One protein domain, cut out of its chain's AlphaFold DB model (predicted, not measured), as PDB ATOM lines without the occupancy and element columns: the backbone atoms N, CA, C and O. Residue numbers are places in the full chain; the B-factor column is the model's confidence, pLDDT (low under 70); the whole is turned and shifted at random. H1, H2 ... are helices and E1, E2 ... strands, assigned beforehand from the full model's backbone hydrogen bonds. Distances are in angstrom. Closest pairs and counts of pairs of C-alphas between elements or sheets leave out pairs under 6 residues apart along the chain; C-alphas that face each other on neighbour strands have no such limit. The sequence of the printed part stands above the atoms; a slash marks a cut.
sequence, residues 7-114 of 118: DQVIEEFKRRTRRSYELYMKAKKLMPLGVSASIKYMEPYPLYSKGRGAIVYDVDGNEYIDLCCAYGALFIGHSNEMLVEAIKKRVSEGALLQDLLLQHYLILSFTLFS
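AT A GLANCE: This is residues 7 to 114 of the 118 residues of the protein "Aminotransferase class III-fold pyridoxal phosphate-dependent enzyme" of Candidatus Korarchaeota archaeon (UniProt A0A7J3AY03). A small antiparallel sheet of three short strands, E1 to E3, sits between two helical ends: at one end H1 and H2 make a corner, with the loop of residues 28 to 48 folding back past H2 to the sheet, and at the other end an arm formed by the later part of H4 and by H5 sticks out, with residues 88 to 94 and 96 to 114 standing free. No two helices pack on each other, and the whole is strung out and loose. The printed part has 108 residues with five named helices and three named strands, in the order H1 H2 E1 E2 E3 H3 H4 H5; the sheet order is E1 - E2 - E3, and the class is mostly helix. The radius of gyration of the C-alphas is 18.9 A, and the C-alphas span 55 by 29 by 25 A.

HOW THE PARTS SIT: H1, residues 7 to 16, and H2, residues 18 to 27, are close but not clearly touching; their closest C-alphas, those of Lys 14 and Tyr 21, are 7.9 A apart. Their lines are about perpendicular, at 86 degrees. E1, residues 49 to 52, and E2, residues 55 to 58, form a hairpin at 158 degrees, with N 50 and O 57 within hydrogen-bond range at 2.9 A and N 57 and O 50 at 2.8 A. E2 and E3, residues 63 to 65, form a second hairpin at 141 degrees, with N 64 and O 56 at 2.8 A. The three strands are a meander, each the antiparallel neighbour of the one before. H2 is not on the sheet; its closest C-alpha pair with E2, Ser 20 and Asp 58, is 7.5 A apart. H3, residues 69 to 72, H4, residues 81 to 93, and H5, residues 101 to 113, are not on the sheet, and H3 and H4, and H4 and H5, are apart. In H1, H2, H4 and H5 every O i to N i+4 pair is within hydrogen-bond range; H3 is too short for such a pair.

IN THESE COORDINATES: H1 begins at C-alpha 7, (48.393, 129.776, 150.769), and is 14.3 A long; H2 is 14.4 A. E1 begins at C-alpha 49, (38.573, 116.810, 167.995), and measures 10.6 A, E2 10.1 A and E3 7.1 A. H3 is 5.3 A, H4 18.5 A and H5 17.3 A, ending at C-alpha 113, (59.076, 91.599, 185.197).

THE WHOLE: The two C-alphas farthest apart, those of Gln 8 and Asp 99, are 57.9 A apart. The printed part has no cut. The link from H2 to E1, 21 residues, is long. The mean pLDDT of the printed part is 87.7; residues 95 to 114 are under 70.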
ATOM      1  N   ASP A   7      49.454 128.817 150.449       92.50
ATOM      2  CA  ASP A   7      48.393 129.776 150.769       92.50
ATOM      3  C   ASP A   7      47.008 129.165 150.536       92.50
ATOM      4  O   ASP A   7      46.127 129.267 151.388       92.50
ATOM      5  N   GLN A   8      46.850 128.419 149.439       93.25
ATOM      6  CA  GLN A   8      45.606 127.711 149.124       93.25
ATOM      7  C   GLN A   8      45.286 126.636 150.168       93.25
ATOM      8  O   GLN A   8      44.128 126.455 150.546       93.25
ATOM      9  N   VAL A   9      46.307 125.930 150.668       93.31
ATOM     10  CA  VAL A   9      46.136 124.926 151.730       93.31
ATOM     11  C   VAL A   9      45.682 125.587 153.032       93.31
ATOM     12  O   VAL A   9      44.781 125.076 153.698       93.31
ATOM     13  N   ILE A  10      46.267 126.733 153.386       94.81
ATOM     14  CA  ILE A  10      45.897 127.484 154.592       94.81
ATOM     15  C   ILE A  10      44.473 128.041 154.475       94.81
ATOM     16  O   ILE A  10      43.713 127.981 155.444       94.81
ATOM     17  N   GLU A  11      44.091 128.577 153.318       95.75
ATOM     18  CA  GLU A  11      42.731 129.067 153.077       95.75
ATOM     19  C   GLU A  11      41.699 127.943 153.172       95.75
ATOM     20  O   GLU A  11      40.683 128.090 153.858       95.75
ATOM     21  N   GLU A  12      41.982 126.793 152.561       95.81
ATOM     22  CA  GLU A  12      41.101 125.630 152.620       95.81
ATOM     23  C   GLU A  12      40.986 125.077 154.046       95.81
ATOM     24  O   GLU A  12      39.883 124.766 154.508       95.81
ATOM     25  N   PHE A  13      42.099 125.026 154.784       96.25
ATOM     26  CA  PHE A  13      42.096 124.677 156.202       96.25
ATOM     27  C   PHE A  13      41.172 125.611 156.987       96.25
ATOM     28  O   PHE A  13      40.282 125.138 157.700       96.25
ATOM     29  N   LYS A  14      41.321 126.931 156.812       97.12
ATOM     30  CA  LYS A  14      40.485 127.933 157.487       97.12
ATOM     31  C   LYS A  14      39.006 127.780 157.147       97.12
ATOM     32  O   LYS A  14      38.154 127.864 158.031       97.12
ATOM     33  N   ARG A  15      38.696 127.508 155.878       97.31
ATOM     34  CA  ARG A  15      37.326 127.307 155.391       97.31
ATOM     35  C   ARG A  15      36.661 126.084 156.025       97.31
ATOM     36  O   ARG A  15      35.478 126.141 156.356       97.31
ATOM     37  N   ARG A  16      37.405 124.987 156.195       97.69
ATOM     38  CA  ARG A  16      36.878 123.711 156.708       97.69
ATOM     39  C   ARG A  16      36.780 123.625 158.230       97.69
ATOM     40  O   ARG A  16      36.074 122.747 158.710       97.69
ATOM     41  N   THR A  17      37.465 124.491 158.980       98.12
ATOM     42  CA  THR A  17      37.705 124.309 160.429       98.12
ATOM     43  C   THR A  17      37.242 125.507 161.275       98.12
ATOM     44  O   THR A  17      37.889 125.930 162.240       98.12
ATOM     45  N   ARG A  18      36.112 126.112 160.892       98.00
ATOM     46  CA  ARG A  18      35.621 127.367 161.482       98.00
ATOM     47  C   ARG A  18      35.286 127.241 162.973       98.00
ATOM     48  O   ARG A  18      35.616 128.143 163.742       98.00
ATOM     49  N   ARG A  19      34.658 126.146 163.410       98.12
ATOM     50  CA  ARG A  19      34.329 125.931 164.831       98.12
ATOM     51  C   ARG A  19      35.587 125.694 165.659       98.12
ATOM     52  O   ARG A  19      35.661 126.171 166.791       98.12
ATOM     53  N   SER A  20      36.597 125.035 165.090       97.81
ATOM     54  CA  SER A  20      37.912 124.904 165.734       97.81
ATOM     55  C   SER A  20      38.544 126.274 166.002       97.81
ATOM     56  O   SER A  20      39.022 126.522 167.109       97.81
ATOM     57  N   TYR A  21      38.458 127.204 165.043       97.75
ATOM     58  CA  TYR A  21      38.930 128.580 165.231       97.75
ATOM     59  C   TYR A  21      38.196 129.313 166.365       97.75
ATOM     60  O   TYR A  21      38.821 129.961 167.208       97.75
ATOM     61  N   GLU A  22      36.870 129.194 166.429       98.00
ATOM     62  CA  GLU A  22      36.069 129.830 167.482       98.00
ATOM     63  C   GLU A  22      36.442 129.320 168.884       98.00
ATOM     64  O   GLU A  22      36.526 130.106 169.835       98.00
ATOM     65  N   LEU A  23      36.703 128.015 169.021       97.38
ATOM     66  CA  LEU A  23      37.183 127.415 170.268       97.38
ATOM     67  C   LEU A  23      38.602 127.871 170.612       97.38
ATOM     68  O   LEU A  23      38.851 128.241 171.762       97.38
ATOM     69  N   TYR A  24      39.498 127.933 169.625       97.50
ATOM     70  CA  TYR A  24      40.853 128.455 169.802       97.50
ATOM     71  C   TYR A  24      40.841 129.891 170.338       97.50
ATOM     72  O   TYR A  24      41.520 130.195 171.319       97.50
ATOM     73  N   MET A  25      40.005 130.766 169.772       97.75
ATOM     74  CA  MET A  25      39.889 132.157 170.222       97.75
ATOM     75  C   MET A  25      39.350 132.279 171.651       97.75
ATOM     76  O   MET A  25      39.722 133.209 172.370       97.75
ATOM     77  N   LYS A  26      38.500 131.343 172.092       97.69
ATOM     78  CA  LYS A  26      38.075 131.255 173.498       97.69
ATOM     79  C   LYS A  26      39.220 130.770 174.386       97.69
ATOM     80  O   LYS A  26      39.500 131.403 175.400       97.69
ATOM     81  N   ALA A  27      39.916 129.706 173.991       96.88
ATOM     82  CA  ALA A  27      41.017 129.133 174.762       96.88
ATOM     83  C   ALA A  27      42.200 130.103 174.914       96.88
ATOM     84  O   ALA A  27      42.787 130.189 175.989       96.88
ATOM     85  N   LYS A  28      42.506 130.895 173.878       96.44
ATOM     86  CA  LYS A  28      43.580 131.904 173.883       96.44
ATOM     87  C   LYS A  28      43.378 133.006 174.929       96.44
ATOM     88  O   LYS A  28      44.349 133.620 175.353       96.44
ATOM     89  N   LYS A  29      42.136 133.248 175.366       97.69
ATOM     90  CA  LYS A  29      41.832 134.178 176.469       97.69
ATOM     91  C   LYS A  29      42.133 133.591 177.849       97.69
ATOM     92  O   LYS A  29      42.209 134.343 178.812       97.69
ATOM     93  N   LEU A  30      42.250 132.267 177.948       96.88
ATOM     94  CA  LEU A  30      42.378 131.532 179.208       96.88
ATOM     95  C   LEU A  30      43.782 130.953 179.409       96.88
ATOM     96  O   LEU A  30      44.205 130.766 180.545       96.88
ATOM     97  N   MET A  31      44.496 130.646 178.323       95.31
ATOM     98  CA  MET A  31      45.810 130.004 178.357       95.31
ATOM     99  C   MET A  31      46.752 130.621 177.314       95.31
ATOM    100  O   MET A  31      46.297 130.968 176.215       95.31
ATOM    101  N   PRO A  32      48.067 130.696 177.595       94.31
ATOM    102  CA  PRO A  32      49.066 131.060 176.596       94.31
ATOM    103  C   PRO A  32      48.935 130.198 175.338       94.31
ATOM    104  O   PRO A  32      48.799 128.978 175.420       94.31
ATOM    105  N   LEU A  33      48.930 130.841 174.166       93.94
ATOM    106  CA  LEU A  33      48.733 130.192 172.859       93.94
ATOM    107  C   LEU A  33      47.443 129.353 172.733       93.94
ATOM    108  O   LEU A  33      47.299 128.612 171.767       93.94
ATOM    109  N   GLY A  34      46.493 129.459 173.669       94.38
ATOM    110  CA  GLY A  34      45.240 128.701 173.654       94.38
ATOM    111  C   GLY A  34      45.384 127.184 173.811       94.38
ATOM    112  O   GLY A  34      44.422 126.465 173.540       94.38
ATOM    113  N   VAL A  35      46.544 126.683 174.252       93.81
ATOM    114  CA  VAL A  35      46.825 125.244 174.403       93.81
ATOM    115  C   VAL A  35      47.461 124.927 175.757       93.81
ATOM    116  O   VAL A  35      48.142 125.757 176.350       93.81
ATOM    117  N   SER A  36      47.268 123.697 176.239       92.31
ATOM    118  CA  SER A  36      47.828 123.227 177.517       92.31
ATOM    119  C   SER A  36      49.288 122.759 177.424       92.31
ATOM    120  O   SER A  36      49.931 122.547 178.445       92.31
ATOM    121  N   ALA A  37      49.790 122.519 176.212       91.75
ATOM    122  CA  ALA A  37      51.155 122.078 175.946       91.75
ATOM    123  C   ALA A  37      51.594 122.620 174.582       91.75
ATOM    124  O   ALA A  37      50.824 122.551 173.623       91.75
ATOM    125  N   SER A  38      52.826 123.120 174.489       91.50
ATOM    126  CA  SER A  38      53.368 123.744 173.271       91.50
ATOM    127  C   SER A  38      53.325 122.817 172.056       91.50
ATOM    128  O   SER A  38      53.023 123.269 170.960       91.50
ATOM    129  N   ILE A  39      53.524 121.513 172.261       91.25
ATOM    130  CA  ILE A  39      53.478 120.492 171.204       91.25
ATOM    131  C   ILE A  39      52.109 120.379 170.511       91.25
ATOM    132  O   ILE A  39      52.013 119.857 169.406       91.25
ATOM    133  N   LYS A  40      51.036 120.869 171.148       90.62
ATOM    134  CA  LYS A  40      49.683 120.883 170.572       90.62
ATOM    135  C   LYS A  40      49.424 122.106 169.695       90.62
ATOM    136  O   LYS A  40      48.374 122.175 169.061       90.62
ATOM    137  N   TYR A  41      50.314 123.094 169.711       94.06
ATOM    138  CA  TYR A  41      50.164 124.285 168.893       94.06
ATOM    139  C   TYR A  41      50.559 123.995 167.444       94.06
ATOM    140  O   TYR A  41      51.596 123.392 167.182       94.06
ATOM    141  N   MET A  42      49.748 124.482 166.511       92.81
ATOM    142  CA  MET A  42      50.077 124.545 165.092       92.81
ATOM    143  C   MET A  42      49.524 125.840 164.501       92.81
ATOM    144  O   MET A  42      48.491 126.338 164.952       92.81
ATOM    145  N   GLU A  43      50.193 126.357 163.475       92.62
ATOM    146  CA  GLU A  43      49.675 127.452 162.655       92.62
ATOM    147  C   GLU A  43      48.675 126.909 161.615       92.62
ATOM    148  O   GLU A  43      48.904 125.832 161.058       92.62
ATOM    149  N   PRO A  44      47.579 127.630 161.309       94.38
ATOM    150  CA  PRO A  44      47.190 128.925 161.883       94.38
ATOM    151  C   PRO A  44      46.508 128.824 163.262       94.38
ATOM    152  O   PRO A  44      46.391 129.824 163.968       94.38
ATOM    153  N   TYR A  45      45.997 127.645 163.624       96.38
ATOM    154  CA  TYR A  45      45.425 127.327 164.937       96.38
ATOM    155  C   TYR A  45      45.225 125.805 165.081       96.38
ATOM    156  O   TYR A  45      45.102 125.108 164.071       96.38
ATOM    157  N   PRO A  46      45.157 125.265 166.315       95.69
ATOM    158  CA  PRO A  46      44.937 123.841 166.555       95.69
ATOM    159  C   PRO A  46      43.509 123.380 166.230       95.69
ATOM    160  O   PRO A  46      42.542 124.139 166.350       95.69
ATOM    161  N   LEU A  47      43.377 122.094 165.895       95.44
ATOM    162  CA  LEU A  47      42.089 121.413 165.766       95.44
ATOM    163  C   LEU A  47      41.572 120.947 167.128       95.44
ATOM    164  O   LEU A  47      42.323 120.436 167.960       95.44
ATOM    165  N   TYR A  48      40.262 121.065 167.323       94.81
ATOM    166  CA  TYR A  48      39.558 120.453 168.448       94.81
ATOM    167  C   TYR A  48      38.835 119.224 167.926       94.81
ATOM    168  O   TYR A  48      38.126 119.314 166.926       94.81
ATOM    169  N   SER A  49      39.018 118.075 168.569       95.00
ATOM    170  CA  SER A  49      38.573 116.810 167.995       95.00
ATOM    171  C   SER A  49      38.219 115.751 169.034       95.00
ATOM    172  O   SER A  49      38.516 115.872 170.225       95.00
ATOM    173  N   LYS A  50      37.547 114.704 168.554       94.88
ATOM    174  CA  LYS A  50      37.244 113.460 169.268       94.88
ATOM    175  C   LYS A  50      37.644 112.270 168.396       94.88
ATOM    176  O   LYS A  50      37.563 112.363 167.176       94.88
ATOM    177  N   GLY A  51      38.032 111.153 169.001       94.31
ATOM    178  CA  GLY A  51      38.485 109.969 168.264       94.31
ATOM    179  C   GLY A  51      37.787 108.675 168.672       94.31
ATOM    180  O   GLY A  51      37.364 108.514 169.822       94.31
ATOM    181  N   ARG A  52      37.707 107.733 167.727       94.88
ATOM    182  CA  ARG A  52      37.352 106.325 167.960       94.88
ATOM    183  C   ARG A  52      38.136 105.435 166.992       94.88
ATOM    184  O   ARG A  52      38.125 105.666 165.786       94.88
ATOM    185  N   GLY A  53      38.790 104.401 167.515       94.81
ATOM    186  CA  GLY A  53      39.702 103.564 166.737       94.81
ATOM    187  C   GLY A  53      40.846 104.397 166.154       94.81
ATOM    188  O   GLY A  53      41.434 105.215 166.856       94.81
ATOM    189  N   ALA A  54      41.136 104.219 164.866       95.69
ATOM    190  CA  ALA A  54      42.151 104.996 164.146       95.69
ATOM    191  C   ALA A  54      41.632 106.335 163.585       95.69
ATOM    192  O   ALA A  54      42.376 107.047 162.915       95.69
ATOM    193  N   ILE A  55      40.356 106.665 163.812       97.12
ATOM    194  CA  ILE A  55      39.696 107.810 163.186       97.12
ATOM    195  C   ILE A  55      39.477 108.927 164.199       97.12
ATOM    196  O   ILE A  55      39.008 108.702 165.320       97.12
ATOM    197  N   VAL A  56      39.780 110.148 163.772       96.94
ATOM    198  CA  VAL A  56      39.547 111.387 164.506       96.94
ATOM    199  C   VAL A  56      38.590 112.265 163.714       96.94
ATOM    200  O   VAL A  56      38.733 112.439 162.509       96.94
ATOM    201  N   TYR A  57      37.627 112.843 164.422       97.56
ATOM    202  CA  TYR A  57      36.673 113.809 163.902       97.56
ATOM    203  C   TYR A  57      36.921 115.144 164.581       97.56
ATOM    204  O   TYR A  57      36.882 115.221 165.816       97.56
ATOM    205  N   ASP A  58      37.160 116.195 163.805       97.31
ATOM    206  CA  ASP A  58      37.181 117.535 164.381       97.31
ATOM    207  C   ASP A  58      35.765 118.006 164.765       97.31
ATOM    208  O   ASP A  58      34.744 117.381 164.455       97.31
ATOM    209  N   VAL A  59      35.693 119.128 165.479       97.94
ATOM    210  CA  VAL A  59      34.420 119.757 165.857       97.94
ATOM    211  C   VAL A  59      33.634 120.281 164.656       97.94
ATOM    212  O   VAL A  59      32.451 120.581 164.807       97.94
ATOM    213  N   ASP A  60      34.267 120.384 163.486       98.12
ATOM    214  CA  ASP A  60      33.675 120.816 162.227       98.12
ATOM    215  C   ASP A  60      33.065 119.662 161.412       98.12
ATOM    216  O   ASP A  60      32.265 119.920 160.510       98.12
ATOM    217  N   GLY A  61      33.315 118.413 161.811       97.38
ATOM    218  CA  GLY A  61      32.810 117.199 161.169       97.38
ATOM    219  C   GLY A  61      33.751 116.619 160.111       97.38
ATOM    220  O   GLY A  61      33.356 115.698 159.402       97.38
ATOM    221  N   ASN A  62      34.976 117.134 159.991       97.81
ATOM    222  CA  ASN A  62      35.988 116.559 159.116       97.81
ATOM    223  C   ASN A  62      36.563 115.283 159.742       97.81
ATOM    224  O   ASN A  62      36.864 115.252 160.937       97.81
ATOM    225  N   GLU A  63      36.736 114.254 158.917       97.56
ATOM    226  CA  GLU A  63      37.301 112.963 159.305       97.56
ATOM    227  C   GLU A  63      38.780 112.867 158.914       97.56
ATOM    228  O   GLU A  63      39.175 113.272 157.816       97.56
ATOM    229  N   TYR A  64      39.587 112.305 159.810       96.19
ATOM    230  CA  TYR A  64      41.023 112.116 159.643       96.19
ATOM    231  C   TYR A  64      41.446 110.735 160.147       96.19
ATOM    232  O   TYR A  64      40.944 110.258 161.165       96.19
ATOM    233  N   ILE A  65      42.434 110.134 159.483       96.75
ATOM    234  CA  ILE A  65      43.171 108.990 160.030       96.75
ATOM    235  C   ILE A  65      44.253 109.544 160.962       96.75
ATOM    236  O   ILE A  65      45.088 110.345 160.536       96.75
ATOM    237  N   ASP A  66      44.244 109.130 162.227       95.31
ATOM    238  CA  ASP A  66      45.273 109.527 163.187       95.31
ATOM    239  C   ASP A  66      46.540 108.701 162.977       95.31
ATOM    240  O   ASP A  66      46.608 107.528 163.335       95.31
ATOM    241  N   LEU A  67      47.549 109.336 162.386       93.50
ATOM    242  CA  LEU A  67      48.883 108.762 162.213       93.50
ATOM    243  C   LEU A  67      49.865 109.218 163.302       93.50
ATOM    244  O   LEU A  67      50.987 108.722 163.361       93.50
ATOM    245  N   CYS A  68      49.471 110.169 164.153       89.94
ATOM    246  CA  CYS A  68      50.294 110.625 165.269       89.94
ATOM    247  C   CYS A  68      50.198 109.647 166.444       89.94
ATOM    248  O   CYS A  68      51.204 109.392 167.110       89.94
ATOM    249  N   CYS A  69      49.002 109.100 166.701       89.31
ATOM    250  CA  CYS A  69      48.732 108.100 167.742       89.31
ATOM    251  C   CYS A  69      49.313 108.489 169.115       89.31
ATOM    252  O   CYS A  69      49.875 107.650 169.824       89.31
ATOM    253  N   ALA A  70      49.231 109.776 169.472       89.06
ATOM    254  CA  ALA A  70      49.863 110.351 170.664       89.06
ATOM    255  C   ALA A  70      51.344 109.950 170.827       89.06
ATOM    256  O   ALA A  70      51.770 109.549 171.910       89.06
ATOM    257  N   TYR A  71      52.118 110.032 169.744       88.88
ATOM    258  CA  TYR A  71      53.536 109.653 169.711       88.88
ATOM    259  C   TYR A  71      53.777 108.191 170.129       88.88
ATOM    260  O   TYR A  71      54.786 107.866 170.750       88.88
ATOM    261  N   GLY A  72      52.825 107.310 169.805       89.69
ATOM    262  CA  GLY A  72      52.859 105.877 170.107       89.69
ATOM    263  C   GLY A  72      52.097 105.470 171.371       89.69
ATOM    264  O   GLY A  72      51.777 104.293 171.525       89.69
ATOM    265  N   ALA A  73      51.728 106.411 172.246       89.75
ATOM    266  CA  ALA A  73      50.983 106.090 173.467       89.75
ATOM    267  C   ALA A  73      49.571 105.541 173.186       89.75
ATOM    268  O   ALA A  73      49.038 104.768 173.979       89.75
ATOM    269  N   LEU A  74      48.969 105.910 172.049       90.38
ATOM    270  CA  LEU A  74      47.645 105.451 171.613       90.38
ATOM    271  C   LEU A  74      47.731 104.436 170.463       90.38
ATOM    272  O   LEU A  74      46.904 104.458 169.554       90.38
ATOM    273  N   PHE A  75      48.709 103.525 170.481       89.50
ATOM    274  CA  PHE A  75      48.877 102.549 169.392       89.50
ATOM    275  C   PHE A  75      47.664 101.614 169.193       89.50
ATOM    276  O   PHE A  75      47.426 101.156 168.081       89.50
ATOM    277  N   ILE A  76      46.868 101.358 170.242       92.56
ATOM    278  CA  ILE A  76      45.622 100.564 170.166       92.56
ATOM    279  C   ILE A  76      44.394 101.376 169.715       92.56
ATOM    280  O   ILE A  76      43.271 100.863 169.728       92.56
ATOM    281  N   GLY A  77      44.598 102.640 169.339       93.81
ATOM    282  CA  GLY A  77      43.560 103.560 168.889       93.81
ATOM    283  C   GLY A  77      42.777 104.241 170.014       93.81
ATOM    284  O   GLY A  77      42.860 103.904 171.199       93.81
ATOM    285  N   HIS A  78      41.981 105.231 169.617       95.19
ATOM    286  CA  HIS A  78      41.125 106.015 170.503       95.19
ATOM    287  C   HIS A  78      39.952 105.187 171.029       95.19
ATOM    288  O   HIS A  78      39.276 104.500 170.265       95.19
ATOM    289  N   SER A  79      39.636 105.330 172.317       94.00
ATOM    290  CA  SER A  79      38.446 104.724 172.936       94.00
ATOM    291  C   SER A  79      38.328 103.208 172.703       94.00
ATOM    292  O   SER A  79      37.239 102.705 172.426       94.00
ATOM    293  N   ASN A  80      39.448 102.481 172.788       94.75
ATOM    294  CA  ASN A  80      39.459 101.022 172.685       94.75
ATOM    295  C   ASN A  80      38.502 100.398 173.718       94.75
ATOM    296  O   ASN A  80      38.595 100.696 174.908       94.75
ATOM    297  N   GLU A  81      37.587  99.537 173.267       94.12
ATOM    298  CA  GLU A  81      36.469  99.050 174.087       94.12
ATOM    299  C   GLU A  81      36.935  98.251 175.311       94.12
ATOM    300  O   GLU A  81      36.413  98.464 176.406       94.12
ATOM    301  N   MET A  82      37.973  97.418 175.166       93.50
ATOM    302  CA  MET A  82      38.539  96.665 176.292       93.50
ATOM    303  C   MET A  82      39.161  97.596 177.335       93.50
ATOM    304  O   MET A  82      38.957  97.408 178.534       93.50
ATOM    305  N   LEU A  83      39.891  98.624 176.887       91.44
ATOM    306  CA  LEU A  83      40.499  99.602 177.789       91.44
ATOM    307  C   LEU A  83      39.433 100.438 178.505       91.44
ATOM    308  O   LEU A  83      39.522 100.650 179.713       91.44
ATOM    309  N   VAL A  84      38.415 100.899 177.776       94.19
ATOM    310  CA  VAL A  84      37.308 101.677 178.345       94.19
ATOM    311  C   VAL A  84      36.576 100.868 179.412       94.19
ATOM    312  O   VAL A  84      36.293 101.405 180.482       94.19
ATOM    313  N   GLU A  85      36.295  99.591 179.158       94.56
ATOM    314  CA  GLU A  85      35.617  98.731 180.129       94.56
ATOM    315  C   GLU A  85      36.486  98.461 181.363       94.56
ATOM    316  O   GLU A  85      36.017  98.595 182.494       94.56
ATOM    317  N   ALA A  86      37.779  98.185 181.167       90.31
ATOM    318  CA  ALA A  86      38.723  98.021 182.270       90.31
ATOM    319  C   ALA A  86      38.798  99.281 183.153       90.31
ATOM    320  O   ALA A  86      38.762  99.179 184.381       90.31
ATOM    321  N   ILE A  87      38.840 100.472 182.540       90.81
ATOM    322  CA  ILE A  87      38.823 101.752 183.264       90.81
ATOM    323  C   ILE A  87      37.500 101.932 184.013       90.81
ATOM    324  O   ILE A  87      37.525 102.266 185.194       90.81
ATOM    325  N   LYS A  88      36.351 101.695 183.365       92.81
ATOM    326  CA  LYS A  88      35.027 101.821 184.001       92.81
ATOM    327  C   LYS A  88      34.907 100.935 185.233       92.81
ATOM    328  O   LYS A  88      34.522 101.432 186.290       92.81
ATOM    329  N   LYS A  89      35.282  99.661 185.103       90.12
ATOM    330  CA  LYS A  89      35.294  98.707 186.214       90.12
ATOM    331  C   LYS A  89      36.209  99.184 187.339       90.12
ATOM    332  O   LYS A  89      35.819  99.193 188.500       90.12
ATOM    333  N   ARG A  90      37.423  99.630 187.010       83.19
ATOM    334  CA  ARG A  90      38.367 100.074 188.039       83.19
ATOM    335  C   ARG A  90      37.877 101.320 188.773       83.19
ATOM    336  O   ARG A  90      38.021 101.419 189.986       83.19
ATOM    337  N   VAL A  91      37.286 102.267 188.049       88.94
ATOM    338  CA  VAL A  91      36.737 103.495 188.634       88.94
ATOM    339  C   VAL A  91      35.524 103.194 189.519       88.94
ATOM    340  O   VAL A  91      35.415 103.810 190.579       88.94
ATOM    341  N   SER A  92      34.657 102.243 189.148       88.50
ATOM    342  CA  SER A  92      33.505 101.856 189.980       88.50
ATOM    343  C   SER A  92      33.905 101.154 191.283       88.50
ATOM    344  O   SER A  92      33.174 101.241 192.265       88.50
ATOM    345  N   GLU A  93      35.079 100.522 191.322       85.50
ATOM    346  CA  GLU A  93      35.668  99.926 192.530       85.50
ATOM    347  C   GLU A  93      36.400 100.948 193.425       85.50
ATOM    348  O   GLU A  93      36.716 100.633 194.570       85.50
ATOM    349  N   GLY A  94      36.673 102.160 192.925       77.44
ATOM    350  CA  GLY A  94      37.291 103.267 193.663       77.44
ATOM    351  C   GLY A  94      38.527 103.849 192.971       77.44
ATOM    352  O   GLY A  94      39.556 103.193 192.817       77.44
ATOM    353  N   ALA A  95      38.444 105.129 192.593       69.50
ATOM    354  CA  ALA A  95      39.458 105.811 191.782       69.50
ATOM    355  C   ALA A  95      40.688 106.328 192.559       69.50
ATOM    356  O   ALA A  95      41.708 106.620 191.942       69.50
ATOM    357  N   LEU A  96      40.604 106.457 193.892       66.38
ATOM    358  CA  LEU A  96      41.639 107.059 194.753       66.38
ATOM    359  C   LEU A  96      41.722 106.354 196.121       66.38
ATOM    360  O   LEU A  96      41.705 106.991 197.172       66.38
ATOM    361  N   LEU A  97      41.748 105.019 196.120       61.22
ATOM    362  CA  LEU A  97      41.870 104.237 197.353       61.22
ATOM    363  C   LEU A  97      43.337 104.191 197.804       61.22
ATOM    364  O   LEU A  97      44.186 103.677 197.077       61.22
ATOM    365  N   GLN A  98      43.622 104.717 199.001       58.81
ATOM    366  CA  GLN A  98      44.976 104.804 199.570       58.81
ATOM    367  C   GLN A  98      45.609 103.419 199.819       58.81
ATOM    368  O   GLN A  98      46.816 103.265 199.650       58.81
ATOM    369  N   ASP A  99      44.800 102.391 200.103       55.53
ATOM    370  CA  ASP A  99      45.288 101.074 200.553       55.53
ATOM    371  C   ASP A  99      45.360  99.987 199.458       55.53
ATOM    372  O   ASP A  99      45.848  98.883 199.696       55.53
ATOM    373  N   LEU A 100      44.917 100.269 198.227       52.69
ATOM    374  CA  LEU A 100      44.850  99.277 197.131       52.69
ATOM    375  C   LEU A 100      46.083  99.241 196.219       52.69
ATOM    376  O   LEU A 100      46.094  98.512 195.220       52.69
ATOM    377  N   LEU A 101      47.126 100.001 196.566       54.22
ATOM    378  CA  LEU A 101      48.369 100.063 195.799       54.22
ATOM    379  C   LEU A 101      49.022  98.669 195.700       54.22
ATOM    380  O   LEU A 101      49.468  98.277 194.625       54.22
ATOM    381  N   LEU A 102      48.985  97.847 196.752       53.97
ATOM    382  CA  LEU A 102      49.726  96.577 196.770       53.97
ATOM    383  C   LEU A 102      49.236  95.535 195.746       53.97
ATOM    384  O   LEU A 102      50.063  94.892 195.106       53.97
ATOM    385  N   GLN A 103      47.925  95.374 195.530       57.31
ATOM    386  CA  GLN A 103      47.425  94.307 194.646       57.31
ATOM    387  C   GLN A 103      47.659  94.596 193.154       57.31
ATOM    388  O   GLN A 103      48.019  93.694 192.398       57.31
ATOM    389  N   HIS A 104      47.513  95.852 192.723       59.84
ATOM    390  CA  HIS A 104      47.668  96.219 191.310       59.84
ATOM    391  C   HIS A 104      49.135  96.363 190.891       59.84
ATOM    392  O   HIS A 104      49.487  95.946 189.786       59.84
ATOM    393  N   TYR A 105      50.006  96.885 191.769       58.62
ATOM    394  CA  TYR A 105      51.448  96.902 191.499       58.62
ATOM    395  C   TYR A 105      52.019  95.490 191.401       58.62
ATOM    396  O   TYR A 105      52.871  95.266 190.547       58.62
ATOM    397  N   LEU A 106      51.518  94.527 192.186       57.81
ATOM    398  CA  LEU A 106      51.924  93.129 192.050       57.81
ATOM    399  C   LEU A 106      51.600  92.595 190.649       57.81
ATOM    400  O   LEU A 106      52.503  92.114 189.976       57.81
ATOM    401  N   ILE A 107      50.370  92.757 190.155       61.44
ATOM    402  CA  ILE A 107      49.971  92.262 188.820       61.44
ATOM    403  C   ILE A 107      50.776  92.932 187.692       61.44
ATOM    404  O   ILE A 107      51.276  92.245 186.796       61.44
ATOM    405  N   LEU A 108      50.949  94.258 187.744       60.94
ATOM    406  CA  LEU A 108      51.793  94.981 186.784       60.94
ATOM    407  C   LEU A 108      53.254  94.528 186.868       60.94
ATOM    408  O   LEU A 108      53.886  94.339 185.832       60.94
ATOM    409  N   SER A 109      53.774  94.290 188.076       60.84
ATOM    410  CA  SER A 109      55.139  93.796 188.263       60.84
ATOM    411  C   SER A 109      55.318  92.379 187.717       60.84
ATOM    412  O   SER A 109      56.283  92.139 187.006       60.84
ATOM    413  N   PHE A 110      54.365  91.465 187.917       61.84
ATOM    414  CA  PHE A 110      54.429  90.125 187.327       61.84
ATOM    415  C   PHE A 110      54.334  90.154 185.799       61.84
ATOM    416  O   PHE A 110      54.970  89.344 185.135       61.84
ATOM    417  N   THR A 111      53.585  91.095 185.224       65.75
ATOM    418  CA  THR A 111      53.430  91.185 183.762       65.75
ATOM    419  C   THR A 111      54.635  91.849 183.090       65.75
ATOM    420  O   THR A 111      55.022  91.450 181.997       65.75
ATOM    421  N   LEU A 112      55.250  92.844 183.739       63.25
ATOM    422  CA  LEU A 112      56.408  93.573 183.207       63.25
ATOM    423  C   LEU A 112      57.757  92.931 183.566       63.25
ATOM    424  O   LEU A 112      58.726  93.133 182.840       63.25
ATOM    425  N   PHE A 113      57.833  92.171 184.665       63.16
ATOM    426  CA  PHE A 113      59.076  91.599 185.197       63.16
ATOM    427  C   PHE A 113      59.071  90.071 185.330       63.16
ATOM    428  O   PHE A 113      59.998  89.542 185.935       63.16
ATOM    429  N   SER A 114      58.098  89.335 184.780       51.41
ATOM    430  CA  SER A 114      58.252  87.879 184.630       51.41
ATOM    431  C   SER A 114      59.094  87.579 183.383       51.41
ATOM    432  O   SER A 114      58.584  87.718 182.271       51.41
TER     433      SER A 114